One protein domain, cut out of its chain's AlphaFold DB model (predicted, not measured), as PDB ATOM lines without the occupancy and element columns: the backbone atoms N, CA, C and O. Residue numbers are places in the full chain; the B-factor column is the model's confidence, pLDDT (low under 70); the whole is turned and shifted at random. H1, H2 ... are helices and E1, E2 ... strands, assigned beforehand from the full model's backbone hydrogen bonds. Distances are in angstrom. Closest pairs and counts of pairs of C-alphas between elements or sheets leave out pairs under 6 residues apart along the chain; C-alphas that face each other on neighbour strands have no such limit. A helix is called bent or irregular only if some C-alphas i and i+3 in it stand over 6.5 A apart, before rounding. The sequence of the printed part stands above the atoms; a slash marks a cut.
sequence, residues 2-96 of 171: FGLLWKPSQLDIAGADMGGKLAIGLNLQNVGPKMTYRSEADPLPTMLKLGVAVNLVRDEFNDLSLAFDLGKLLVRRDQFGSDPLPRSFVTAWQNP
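Overview. This is residues 2 to 96 of the 171 residues of the protein "PorV/PorQ family protein" of Chlorobi bacterium (UniProt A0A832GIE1). This is a long, narrow, twisted sheet of four strands, with the hairpin E5 and E6 as its longest part. Beyond one end of the sheet lies the small hairpin E3 and E4, near that same end the short helix H1 grazes the sheet by E6, and the loop of residues 7 to 21 lies toward the other end. The printed part has 95 residues, with six named strands and then one named helix, in the order E1 E2 E3 E4 E5 E6 H1; the large sheet runs E1, E2, E5, E6, antiparallel throughout, and the class is mostly strand. The whole is a rod, only just extended and close to loose, with a radius of gyration of the C-alphas of 19.0 A and spans of 59 by 26 by 20 A.

Along the chain. Find C-alpha 2 at (59.104, 180.070, 120.564), where E1, residues 2 to 6, begins. E2 follows at residues 22 to 29 and is 22.7 A long. Next come two strands of three residues, E3 at 35 to 37 and E4 at 40 to 42. From C-alpha 47 at (51.234, 173.358, 123.020), E5 runs 32.0 A to residue 58. E6, residues 62 to 73, runs back over 35.8 A. H1, residues 88 to 94, ends with C-alpha 94 at (51.689, 161.861, 132.091); it is neither bent nor irregular, but only just, with C-alphas 89 and 92 6.0 A apart.

Arrangement. Begin at edge strand E1, which forms a hairpin with E2, at 175 degrees between their directions; look for N 4 and O 26, within hydrogen-bond range at 2.8 A. On the other side of E2 is E5, antiparallel at 159 degrees, with N 25 and O 51 at 2.8 A. E5 and edge strand E6 form a hairpin at 167 degrees, with N 52 and O 68 at 2.8 A. E3 and E4 form their own hairpin at 145 degrees, with N 35 and O 42 at 2.8 A; E3 is apart from E2, and E4 from E5. H1 only grazes the large sheet with residues 88 to 93; the closest C-alphas of E6 and H1, those of Leu 73 and Ala 92, are 7.2 A apart. Within H1, 1 of 3 O i to N i+4 pairs is within hydrogen-bond range, and 2 of 4 O i to N i+3 pairs.

Size, cuts and confidence. The two C-alphas farthest apart are those of Gly 15 and Ser 39, at 60.4 A. The links E1 to E2 and E6 to H1 are long, with 15 and 14 residues; in the first, residues 12 to 13 pair antiparallel with 16 to 17. The printed part has no cut, its mean pLDDT is 92.5, and no printed residue is under 70.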
ATOM      1  N   PHE A   2      57.772 180.376 121.074       94.44
ATOM      2  CA  PHE A   2      59.104 180.070 120.564       94.44
ATOM      3  C   PHE A   2      58.976 179.107 119.385       94.44
ATOM      4  O   PHE A   2      58.273 178.105 119.482       94.44
ATOM      5  N   GLY A   3      59.644 179.401 118.274       96.62
ATOM      6  CA  GLY A   3      59.626 178.567 117.077       96.62
ATOM      7  C   GLY A   3      61.022 178.423 116.496       96.62
ATOM      8  O   GLY A   3      61.779 179.390 116.456       96.62
ATOM      9  N   LEU A   4      61.348 177.221 116.038       97.88
ATOM     10  CA  LEU A   4      62.588 176.905 115.347       97.88
ATOM     11  C   LEU A   4      62.261 176.121 114.079       97.88
ATOM     12  O   LEU A   4      61.463 175.189 114.105       97.88
ATOM     13  N   LEU A   5      62.887 176.506 112.972       97.50
ATOM     14  CA  LEU A   5      62.747 175.851 111.680       97.50
ATOM     15  C   LEU A   5      64.140 175.563 111.133       97.50
ATOM     16  O   LEU A   5      64.946 176.475 110.960       97.50
ATOM     17  N   TRP A   6      64.404 174.299 110.841       97.00
ATOM     18  CA  TRP A   6      65.644 173.847 110.239       97.00
ATOM     19  C   TRP A   6      65.382 173.358 108.814       97.00
ATOM     20  O   TRP A   6      64.565 172.462 108.593       97.00
ATOM     21  N   LYS A   7      66.061 173.980 107.848       96.25
ATOM     22  CA  LYS A   7      66.000 173.666 106.415       96.25
ATOM     23  C   LYS A   7      67.430 173.577 105.876       96.25
ATOM     24  O   LYS A   7      68.023 174.618 105.590       96.25
ATOM     25  N   PRO A   8      68.025 172.378 105.803       94.06
ATOM     26  CA  PRO A   8      69.392 172.231 105.330       94.06
ATOM     27  C   PRO A   8      69.472 172.535 103.832       94.06
ATOM     28  O   PRO A   8      68.654 172.057 103.050       94.06
ATOM     29  N   SER A   9      70.467 173.324 103.425       91.56
ATOM     30  CA  SER A   9      70.728 173.630 102.012       91.56
ATOM     31  C   SER A   9      71.371 172.461 101.267       91.56
ATOM     32  O   SER A   9      71.134 172.298 100.078       91.56
ATOM     33  N   GLN A  10      72.159 171.645 101.969       91.56
ATOM     34  CA  GLN A  10      72.812 170.445 101.456       91.56
ATOM     35  C   GLN A  10      72.593 169.317 102.461       91.56
ATOM     36  O   GLN A  10      72.920 169.470 103.641       91.56
ATOM     37  N   LEU A  11      72.004 168.210 102.013       92.06
ATOM     38  CA  LEU A  11      71.783 167.034 102.848       92.06
ATOM     39  C   LEU A  11      71.630 165.803 101.958       92.06
ATOM     40  O   LEU A  11      70.652 165.701 101.228       92.06
ATOM     41  N   ASP A  12      72.560 164.861 102.056       91.00
ATOM     42  CA  ASP A  12      72.424 163.545 101.434       91.00
ATOM     43  C   ASP A  12      71.904 162.555 102.480       91.00
ATOM     44  O   ASP A  12      72.478 162.423 103.567       91.00
ATOM     45  N   ILE A  13      70.798 161.881 102.167       88.12
ATOM     46  CA  ILE A  13      70.290 160.763 102.956       88.12
ATOM     47  C   ILE A  13      70.170 159.552 102.036       88.12
ATOM     48  O   ILE A  13      69.345 159.537 101.126       88.12
ATOM     49  N   ALA A  14      70.956 158.511 102.319       87.69
ATOM     50  CA  ALA A  14      70.921 157.235 101.601       87.69
ATOM     51  C   ALA A  14      71.075 157.364 100.067       87.69
ATOM     52  O   ALA A  14      70.486 156.584  99.321       87.69
ATOM     53  N   GLY A  15      71.872 158.332  99.598       84.81
ATOM     54  CA  GLY A  15      72.127 158.576  98.176       84.81
ATOM     55  C   GLY A  15      71.084 159.464  97.495       84.81
ATOM     56  O   GLY A  15      71.103 159.590  96.271       84.81
ATOM     57  N   ALA A  16      70.167 160.065  98.258       85.69
ATOM     58  CA  ALA A  16      69.184 161.017  97.759       85.69
ATOM     59  C   ALA A  16      69.461 162.428  98.299       85.69
ATOM     60  O   ALA A  16      69.569 162.632  99.511       85.69
ATOM     61  N   ASP A  17      69.517 163.416  97.398       89.50
ATOM     62  CA  ASP A  17      69.692 164.827  97.758       89.50
ATOM     63  C   ASP A  17      68.385 165.434  98.293       89.50
ATOM     64  O   ASP A  17      67.411 165.667  97.559       89.50
ATOM     65  N   MET A  18      68.395 165.672  99.602       90.62
ATOM     66  CA  MET A  18      67.339 166.280 100.410       90.62
ATOM     67  C   MET A  18      67.600 167.769 100.697       90.62
ATOM     68  O   MET A  18      66.804 168.407 101.399       90.62
ATOM     69  N   GLY A  19      68.685 168.339 100.160       90.38
ATOM     70  CA  GLY A  19      69.003 169.760 100.268       90.38
ATOM     71  C   GLY A  19      67.860 170.635  99.753       90.38
ATOM     72  O   GLY A  19      67.323 170.425  98.666       90.38
ATOM     73  N   GLY A  20      67.406 171.586 100.570       89.94
ATOM     74  CA  GLY A  20      66.294 172.488 100.250       89.94
ATOM     75  C   GLY A  20      64.918 171.820 100.109       89.94
ATOM     76  O   GLY A  20      63.935 172.527  99.869       89.94
ATOM     77  N   LYS A  21      64.828 170.492 100.268       93.56
ATOM     78  CA  LYS A  21      63.589 169.707 100.165       93.56
ATOM     79  C   LYS A  21      63.071 169.252 101.520       93.56
ATOM     80  O   LYS A  21      61.866 169.074 101.653       93.56
ATOM     81  N   LEU A  22      63.946 169.072 102.511       95.56
ATOM     82  CA  LEU A  22      63.571 168.720 103.879       95.56
ATOM     83  C   LEU A  22      63.395 169.971 104.749       95.56
ATOM     84  O   LEU A  22      64.211 170.894 104.722       95.56
ATOM     85  N   ALA A  23      62.362 169.967 105.582       97.06
ATOM     86  CA  ALA A  23      62.167 170.933 106.649       97.06
ATOM     87  C   ALA A  23      61.781 170.217 107.944       97.06
ATOM     88  O   ALA A  23      60.927 169.335 107.933       97.06
ATOM     89  N   ILE A  24      62.377 170.625 109.063       97.81
ATOM     90  CA  ILE A  24      62.001 170.173 110.406       97.81
ATOM     91  C   ILE A  24      61.658 171.401 111.241       97.81
ATOM     92  O   ILE A  24      62.447 172.343 111.321       97.81
ATOM     93  N   GLY A  25      60.479 171.408 111.848       97.88
ATOM     94  CA  GLY A  25      59.971 172.513 112.652       97.88
ATOM     95  C   GLY A  25      59.701 172.091 114.090       97.88
ATOM     96  O   GLY A  25      59.187 171.008 114.337       97.88
ATOM     97  N   LEU A  26      60.001 172.968 115.039       98.12
ATOM     98  CA  LEU A  26      59.590 172.856 116.432       98.12
ATOM     99  C   LEU A  26      58.910 174.157 116.846       98.12
ATOM    100  O   LEU A  26      59.409 175.244 116.562       98.12
ATOM    101  N   ASN A  27      57.780 174.065 117.537       98.00
ATOM    102  CA  ASN A  27      57.057 175.231 118.022       98.00
ATOM    103  C   ASN A  27      56.509 174.993 119.429       98.00
ATOM    104  O   ASN A  27      55.857 173.987 119.687       98.00
ATOM    105  N   LEU A  28      56.769 175.929 120.334       97.06
ATOM    106  CA  LEU A  28      56.187 175.997 121.663       97.06
ATOM    107  C   LEU A  28      55.341 177.274 121.743       97.06
ATOM    108  O   LEU A  28      55.873 178.386 121.813       97.06
ATOM    109  N   GLN A  29      54.024 177.106 121.730       95.88
ATOM    110  CA  GLN A  29      53.052 178.200 121.661       95.88
ATOM    111  C   GLN A  29      52.184 178.291 122.915       95.88
ATOM    112  O   GLN A  29      52.020 177.314 123.651       95.88
ATOM    113  N   ASN A  30      51.594 179.469 123.128       93.38
ATOM    114  CA  ASN A  30      50.700 179.788 124.240       93.38
ATOM    115  C   ASN A  30      51.361 179.571 125.616       93.38
ATOM    116  O   ASN A  30      50.742 179.056 126.551       93.38
ATOM    117  N   VAL A  31      52.644 179.923 125.735       93.88
ATOM    118  CA  VAL A  31      53.380 179.915 127.010       93.88
ATOM    119  C   VAL A  31      53.074 181.212 127.745       93.88
ATOM    120  O   VAL A  31      53.508 182.282 127.322       93.88
ATOM    121  N   GLY A  32      52.343 181.125 128.852       90.00
ATOM    122  CA  GLY A  32      51.975 182.302 129.626       90.00
ATOM    123  C   GLY A  32      51.309 181.968 130.958       90.00
ATOM    124  O   GLY A  32      51.058 180.796 131.254       90.00
ATOM    125  N   PRO A  33      51.048 182.993 131.789       88.81
ATOM    126  CA  PRO A  33      50.341 182.820 133.047       88.81
ATOM    127  C   PRO A  33      48.909 182.326 132.818       88.81
ATOM    128  O   PRO A  33      48.353 182.422 131.722       88.81
ATOM    129  N   LYS A  34      48.305 181.796 133.880       88.62
ATOM    130  CA  LYS A  34      46.898 181.392 133.865       88.62
ATOM    131  C   LYS A  34      46.001 182.620 133.716       88.62
ATOM    132  O   LYS A  34      46.297 183.676 134.270       88.62
ATOM    133  N   MET A  35      44.890 182.447 133.014       88.38
ATOM    134  CA  MET A  35      43.830 183.441 132.906       88.38
ATOM    135  C   MET A  35      42.821 183.220 134.028       88.38
ATOM    136  O   MET A  35      42.276 182.128 134.167       88.38
ATOM    137  N   THR A  36      42.575 184.248 134.838       87.06
ATOM    138  CA  THR A  36      41.587 184.178 135.919       87.06
ATOM    139  C   THR A  36      40.213 184.587 135.412       87.06
ATOM    140  O   THR A  36      40.012 185.719 134.976       87.06
ATOM    141  N   TYR A  37      39.252 183.678 135.530       83.56
ATOM    142  CA  TYR A  37      37.841 183.940 135.304       83.56
ATOM    143  C   TYR A  37      37.129 183.944 136.648       83.56
ATOM    144  O   TYR A  37      36.914 182.908 137.273       83.56
ATOM    145  N   ARG A  38      36.752 185.145 137.097       85.31
ATOM    146  CA  ARG A  38      36.132 185.380 138.409       85.31
ATOM    147  C   ARG A  38      37.040 184.903 139.551       85.31
ATOM    148  O   ARG A  38      37.928 185.645 139.950       85.31
ATOM    149  N   SER A  39      36.823 183.694 140.058       81.69
ATOM    150  CA  SER A  39      37.538 183.096 141.189       81.69
ATOM    151  C   SER A  39      38.368 181.866 140.812       81.69
ATOM    152  O   SER A  39      39.014 181.293 141.684       81.69
ATOM    153  N   GLU A  40      38.374 181.459 139.540       81.06
ATOM    154  CA  GLU A  40      39.098 180.276 139.063       81.06
ATOM    155  C   GLU A  40      40.154 180.664 138.025       81.06
ATOM    156  O   GLU A  40      39.928 181.527 137.178       81.06
ATOM    157  N   ALA A  41      41.341 180.055 138.107       83.94
ATOM    158  CA  ALA A  41      42.458 180.334 137.207       83.94
ATOM    159  C   ALA A  41      42.685 179.170 136.235       83.94
ATOM    160  O   ALA A  41      43.123 178.086 136.635       83.94
ATOM    161  N   ASP A  42      42.467 179.425 134.948       87.75
ATOM    162  CA  ASP A  42      42.613 178.451 133.873       87.75
ATOM    163  C   ASP A  42      43.946 178.618 133.127       87.75
ATOM    164  O   ASP A  42      44.312 179.728 132.734       87.75
ATOM    165  N   PRO A  43      44.702 177.533 132.890       90.75
ATOM    166  CA  PRO A  43      45.917 177.593 132.090       90.75
ATOM    167  C   PRO A  43      45.589 177.853 130.616       90.75
ATOM    168  O   PRO A  43      44.635 177.287 130.074       90.75
ATOM    169  N   LEU A  44      46.430 178.654 129.955       92.12
ATOM    170  CA  LEU A  44      46.431 178.751 128.496       92.12
ATOM    171  C   LEU A  44      46.725 177.372 127.877       92.12
ATOM    172  O   LEU A  44      47.432 176.566 128.490       92.12
ATOM    173  N   PRO A  45      46.216 177.079 126.666       91.81
ATOM    174  CA  PRO A  45      46.483 175.822 125.977       91.81
ATOM    175  C   PRO A  45      47.916 175.807 125.428       91.81
ATOM    176  O   PRO A  45      48.141 175.971 124.225       91.81
ATOM    177  N   THR A  46      48.891 175.646 126.324       95.38
ATOM    178  CA  THR A  46      50.309 175.566 125.986       95.38
ATOM    179  C   THR A  46      50.563 174.306 125.176       95.38
ATOM    180  O   THR A  46      50.251 173.205 125.625       95.38
ATOM    181  N   MET A  47      51.112 174.455 123.975       95.69
ATOM    182  CA  MET A  47      51.234 173.358 123.020       95.69
ATOM    183  C   MET A  47      52.651 173.291 122.470       95.69
ATOM    184  O   MET A  47      53.217 174.306 122.070       95.69
ATOM    185  N   LEU A  48      53.201 172.081 122.454       97.31
ATOM    186  CA  LEU A  48      54.435 171.750 121.757       97.31
ATOM    187  C   LEU A  48      54.079 171.054 120.448       97.31
ATOM    188  O   LEU A  48      53.354 170.063 120.461       97.31
ATOM    189  N   LYS A  49      54.607 171.553 119.335       97.44
ATOM    190  CA  LYS A  49      54.474 170.951 118.013       97.44
ATOM    191  C   LYS A  49      55.840 170.601 117.451       97.44
ATOM    192  O   LYS A  49      56.780 171.387 117.570       97.44
ATOM    193  N   LEU A  50      55.919 169.436 116.829       98.25
ATOM    194  CA  LEU A  50      57.060 168.975 116.052       98.25
ATOM    195  C   LEU A  50      56.550 168.606 114.663       98.25
ATOM    196  O   LEU A  50      55.640 167.789 114.553       98.25
ATOM    197  N   GLY A  51      57.149 169.187 113.634       98.06
ATOM    198  CA  GLY A  51      56.751 169.007 112.247       98.06
ATOM    199  C   GLY A  51      57.913 168.577 111.368       98.06
ATOM    200  O   GLY A  51      59.056 168.982 111.592       98.06
ATOM    201  N   VAL A  52      57.617 167.782 110.349       98.00
ATOM    202  CA  VAL A  52      58.536 167.438 109.264       98.00
ATOM    203  C   VAL A  52      57.811 167.641 107.943       98.00
ATOM    204  O   VAL A  52      56.675 167.202 107.788       98.00
ATOM    205  N   ALA A  53      58.465 168.279 106.979       98.00
ATOM    206  CA  ALA A  53      57.956 168.410 105.623       98.00
ATOM    207  C   ALA A  53      59.026 168.039 104.598       98.00
ATOM    208  O   ALA A  53      60.211 168.307 104.796       98.00
ATOM    209  N   VAL A  54      58.592 167.427 103.501       96.69
ATOM    210  CA  VAL A  54      59.438 167.020 102.384       96.69
ATOM    211  C   VAL A  54      58.819 167.472 101.065       96.69
ATOM    212  O   VAL A  54      57.628 167.291 100.828       96.69
ATOM    213  N   ASN A  55      59.624 168.074 100.196       96.31
ATOM    214  CA  ASN A  55      59.257 168.360  98.809       96.31
ATOM    215  C   ASN A  55      59.607 167.126  97.970       96.31
ATOM    216  O   ASN A  55      60.782 166.838  97.741       96.31
ATOM    217  N   LEU A  56      58.583 166.374  97.567       94.00
ATOM    218  CA  LEU A  56      58.719 165.151  96.777       94.00
ATOM    219  C   LEU A  56      59.002 165.451  95.305       94.00
ATOM    220  O   LEU A  56      59.836 164.792  94.690       94.00
ATOM    221  N   VAL A  57      58.304 166.445  94.753       94.38
ATOM    222  CA  VAL A  57      58.471 166.908  93.373       94.38
ATOM    223  C   VAL A  57      58.751 168.397  93.420       94.38
ATOM    224  O   VAL A  57      58.069 169.127  94.132       94.38
ATOM    225  N   ARG A  58      59.761 168.838  92.677       92.12
ATOM    226  CA  ARG A  58      60.033 170.252  92.436       92.12
ATOM    227  C   ARG A  58      60.676 170.382  91.066       92.12
ATOM    228  O   ARG A  58      61.864 170.105  90.914       92.12
ATOM    229  N   ASP A  59      59.870 170.780  90.096       92.38
ATOM    230  CA  ASP A  59      60.296 171.119  88.743       92.38
ATOM    231  C   ASP A  59      59.811 172.534  88.366       92.38
ATOM    232  O   ASP A  59      59.431 173.324  89.236       92.38
ATOM    233  N   GLU A  60      59.906 172.898  87.087       94.19
ATOM    234  CA  GLU A  60      59.532 174.229  86.593       94.19
ATOM    235  C   GLU A  60      58.030 174.525  86.742       94.19
ATOM    236  O   GLU A  60      57.653 175.678  86.967       94.19
ATOM    237  N   PHE A  61      57.183 173.494  86.677       95.94
ATOM    238  CA  PHE A  61      55.726 173.614  86.654       95.94
ATOM    239  C   PHE A  61      55.049 172.984  87.877       95.94
ATOM    240  O   PHE A  61      53.951 173.391  88.229       95.94
ATOM    241  N   ASN A  62      55.665 172.011  88.540       96.62
ATOM    242  CA  ASN A  62      55.060 171.202  89.591       96.62
ATOM    243  C   ASN A  62      55.882 171.276  90.880       96.62
ATOM    244  O   ASN A  62      57.077 170.975  90.892       96.62
ATOM    245  N   ASP A  63      55.218 171.591  91.989       97.06
ATOM    246  CA  ASP A  63      55.780 171.450  93.338       97.06
ATOM    247  C   ASP A  63      54.823 170.596  94.175       97.06
ATOM    248  O   ASP A  63      53.671 170.974  94.374       97.06
ATOM    249  N   LEU A  64      55.270 169.420  94.621       97.56
ATOM    250  CA  LEU A  64      54.510 168.519  95.487       97.56
ATOM    251  C   LEU A  64      55.232 168.370  96.819       97.56
ATOM    252  O   LEU A  64      56.352 167.860  96.884       97.56
ATOM    253  N   SER A  65      54.539 168.723  97.890       97.94
ATOM    254  CA  SER A  65      55.032 168.676  99.257       97.94
ATOM    255  C   SER A  65      54.159 167.781 100.130       97.94
ATOM    256  O   SER A  65      52.932 167.825 100.050       97.94
ATOM    257  N   LEU A  66      54.792 166.999 101.003       98.12
ATOM    258  CA  LEU A  66      54.140 166.291 102.104       98.12
ATOM    259  C   LEU A  66      54.622 166.845 103.438       98.12
ATOM    260  O   LEU A  66      55.801 167.147 103.599       98.12
ATOM    261  N   ALA A  67      53.717 166.934 104.403       98.31
ATOM    262  CA  ALA A  67      54.003 167.375 105.756       98.31
ATOM    263  C   ALA A  67      53.357 166.442 106.779       98.31
ATOM    264  O   ALA A  67      52.276 165.898 106.552       98.31
ATOM    265  N   PHE A  68      54.024 166.277 107.912       98.31
ATOM    266  CA  PHE A  68      53.541 165.537 109.062       98.31
ATOM    267  C   PHE A  68      53.855 166.311 110.338       98.31
ATOM    268  O   PHE A  68      54.999 166.711 110.549       98.31
ATOM    269  N   ASP A  69      52.859 166.470 111.203       98.06
ATOM    270  CA  ASP A  69      52.980 167.167 112.478       98.06
ATOM    271  C   ASP A  69      52.502 166.297 113.641       98.06
ATOM    272  O   ASP A  69      51.495 165.588 113.561       98.06
ATOM    273  N   LEU A  70      53.212 166.415 114.760       97.56
ATOM    274  CA  LEU A  70      52.840 165.905 116.071       97.56
ATOM    275  C   LEU A  70      52.594 167.081 117.015       97.56
ATOM    276  O   LEU A  70      53.443 167.962 117.146       97.56
ATOM    277  N   GLY A  71      51.464 167.073 117.717       96.56
ATOM    278  CA  GLY A  71      51.089 168.079 118.707       96.56
ATOM    279  C   GLY A  71      50.915 167.473 120.096       96.56
ATOM    280  O   GLY A  71      50.215 166.477 120.277       96.56
ATOM    281  N   LYS A  72      51.524 168.080 121.112       95.69
ATOM    282  CA  LYS A  72      51.350 167.714 122.519       95.69
ATOM    283  C   LYS A  72      50.833 168.906 123.310       95.69
ATOM    284  O   LYS A  72      51.507 169.929 123.422       95.69
ATOM    285  N   LEU A  73      49.662 168.741 123.924       94.81
ATOM    286  CA  LEU A  73      49.157 169.682 124.916       94.81
ATOM    287  C   LEU A  73      49.989 169.561 126.201       94.81
ATOM    288  O   LEU A  73      49.992 168.521 126.862       94.81
ATOM    289  N   LEU A  74      50.684 170.637 126.559       94.81
ATOM    290  CA  LEU A  74      51.519 170.750 127.753       94.81
ATOM    291  C   LEU A  74      50.741 171.350 128.925       94.81
ATOM    292  O   LEU A  74      51.230 172.235 129.628       94.81
ATOM    293  N   VAL A  75      49.517 170.864 129.132       92.75
ATOM    294  CA  VAL A  75      48.642 171.255 130.240       92.75
ATOM    295  C   VAL A  75      48.272 170.016 131.036       92.75
ATOM    296  O   VAL A  75      47.725 169.053 130.494       92.75
ATOM    297  N   ARG A  76      48.527 170.062 132.344       90.81
ATOM    298  CA  ARG A  76      48.025 169.079 133.302       90.81
ATOM    299  C   ARG A  76      47.053 169.726 134.277       90.81
ATOM    300  O   ARG A  76      47.360 170.761 134.866       90.81
ATOM    301  N   ARG A  77      45.893 169.090 134.438       88.31
ATOM    302  CA  ARG A  77      44.861 169.450 135.412       88.31
ATOM    303  C   ARG A  77      44.648 168.285 136.379       88.31
ATOM    304  O   ARG A  77      44.753 167.130 135.968       88.31
ATOM    305  N   ASP A  78      44.363 168.597 137.632       83.50
ATOM    306  CA  ASP A  78      43.939 167.665 138.674       83.50
ATOM    307  C   ASP A  78      42.684 168.207 139.389       83.50
ATOM    308  O   ASP A  78      42.079 169.180 138.940       83.50
ATOM    309  N   GLN A  79      42.256 167.558 140.477       79.69
ATOM    310  CA  GLN A  79      41.068 167.974 141.238       79.69
ATOM    311  C   GLN A  79      41.241 169.318 141.969       79.69
ATOM    312  O   GLN A  79      40.248 169.912 142.377       79.69
ATOM    313  N   PHE A  80      42.477 169.791 142.147       76.94
ATOM    314  CA  PHE A  80      42.815 170.990 142.917       76.94
ATOM    315  C   PHE A  80      43.275 172.156 142.032       76.94
ATOM    316  O   PHE A  80      43.431 173.277 142.516       76.94
ATOM    317  N   GLY A  81      43.479 171.922 140.735       84.12
ATOM    318  CA  GLY A  81      43.767 172.957 139.759       84.12
ATOM    319  C   GLY A  81      44.608 172.454 138.593       84.12
ATOM    320  O   GLY A  81      44.341 171.424 137.981       84.12
ATOM    321  N   SER A  82      45.610 173.243 138.220       88.06
ATOM    322  CA  SER A  82      46.503 172.945 137.101       88.06
ATOM    323  C   SER A  82      47.952 173.202 137.471       88.06
ATOM    324  O   SER A  82      48.250 174.119 138.243       88.06
ATOM    325  N   ASP A  83      48.862 172.427 136.893       91.31
ATOM    326  CA  ASP A  83      50.286 172.627 137.136       91.31
ATOM    327  C   ASP A  83      50.738 173.980 136.557       91.31
ATOM    328  O   ASP A  83      50.407 174.307 135.412       91.31
ATOM    329  N   PRO A  84      51.486 174.800 137.316       90.75
ATOM    330  CA  PRO A  84      52.044 176.037 136.789       90.75
ATOM    331  C   PRO A  84      53.165 175.750 135.780       90.75
ATOM    332  O   PRO A  84      53.774 174.676 135.760       90.75
ATOM    333  N   LEU A  85      53.492 176.747 134.961       91.31
ATOM    334  CA  LEU A  85      54.709 176.721 134.153       91.31
ATOM    335  C   LEU A  85      55.926 177.034 135.043       91.31
ATOM    336  O   LEU A  85      55.812 177.877 135.932       91.31
ATOM    337  N   PRO A  86      57.081 176.372 134.842       92.12
ATOM    338  CA  PRO A  86      57.390 175.397 133.792       92.12
ATOM    339  C   PRO A  86      57.084 173.933 134.164       92.12
ATOM    340  O   PRO A  86      57.330 173.047 133.353       92.12
ATOM    341  N   ARG A  87      56.547 173.642 135.361       92.06
ATOM    342  CA  ARG A  87      56.291 172.262 135.832       92.06
ATOM    343  C   ARG A  87      55.450 171.456 134.835       92.06
ATOM    344  O   ARG A  87      55.773 170.299 134.559       92.06
ATOM    345  N   SER A  88      54.445 172.099 134.240       92.31
ATOM    346  CA  SER A  88      53.572 171.496 133.225       92.31
ATOM    347  C   SER A  88      54.323 170.967 131.990       92.31
ATOM    348  O   SER A  88      53.879 169.997 131.384       92.31
ATOM    349  N   PHE A  89      55.502 171.507 131.645       93.38
ATOM    350  CA  PHE A  89      56.309 170.998 130.524       93.38
ATOM    351  C   PHE A  89      56.768 169.555 130.708       93.38
ATOM    352  O   PHE A  89      56.983 168.859 129.720       93.38
ATOM    353  N   VAL A  90      56.905 169.103 131.954       94.00
ATOM    354  CA  VAL A  90      57.309 167.734 132.284       94.00
ATOM    355  C   VAL A  90      56.095 166.911 132.693       94.00
ATOM    356  O   VAL A  90      55.912 165.787 132.229       94.00
ATOM    357  N   THR A  91      55.217 167.459 133.533       93.19
ATOM    358  CA  THR A  91      54.101 166.688 134.090       93.19
ATOM    359  C   THR A  91      52.990 166.403 133.081       93.19
ATOM    360  O   THR A  91      52.335 165.368 133.202       93.19
ATOM    361  N   ALA A  92      52.798 167.243 132.059       92.25
ATOM    362  CA  ALA A  92      51.780 167.022 131.029       92.25
ATOM    363  C   ALA A  92      52.037 165.783 130.155       92.25
ATOM    364  O   ALA A  92      51.117 165.273 129.516       92.25
ATOM    365  N   TRP A  93      53.254 165.237 130.159       92.69
ATOM    366  CA  TRP A  93      53.562 163.972 129.483       92.69
ATOM    367  C   TRP A  93      52.934 162.754 130.163       92.69
ATOM    368  O   TRP A  93      52.807 161.710 129.530       92.69
ATOM    369  N   GLN A  94      52.479 162.892 131.412       90.88
ATOM    370  CA  GLN A  94      51.689 161.861 132.091       90.88
ATOM    371  C   GLN A  94      50.262 161.771 131.534       90.88
ATOM    372  O   GLN A  94      49.634 160.717 131.629       90.88
ATOM    373  N   ASN A  95      49.754 162.846 130.918       87.81
ATOM    374  CA  ASN A  95      48.473 162.796 130.226       87.81
ATOM    375  C   ASN A  95      48.644 162.022 128.913       87.81
ATOM    376  O   ASN A  95      49.546 162.346 128.132       87.81
ATOM    377  N   PRO A  96      47.796 161.024 128.616       84.94
ATOM    378  CA  PRO A  96      47.829 160.361 127.322       84.94
ATOM    379  C   PRO A  96      47.385 161.336 126.228       84.94
ATOM    380  O   PRO A  96      46.593 162.232 126.486       84.94
TER     381      PRO A  96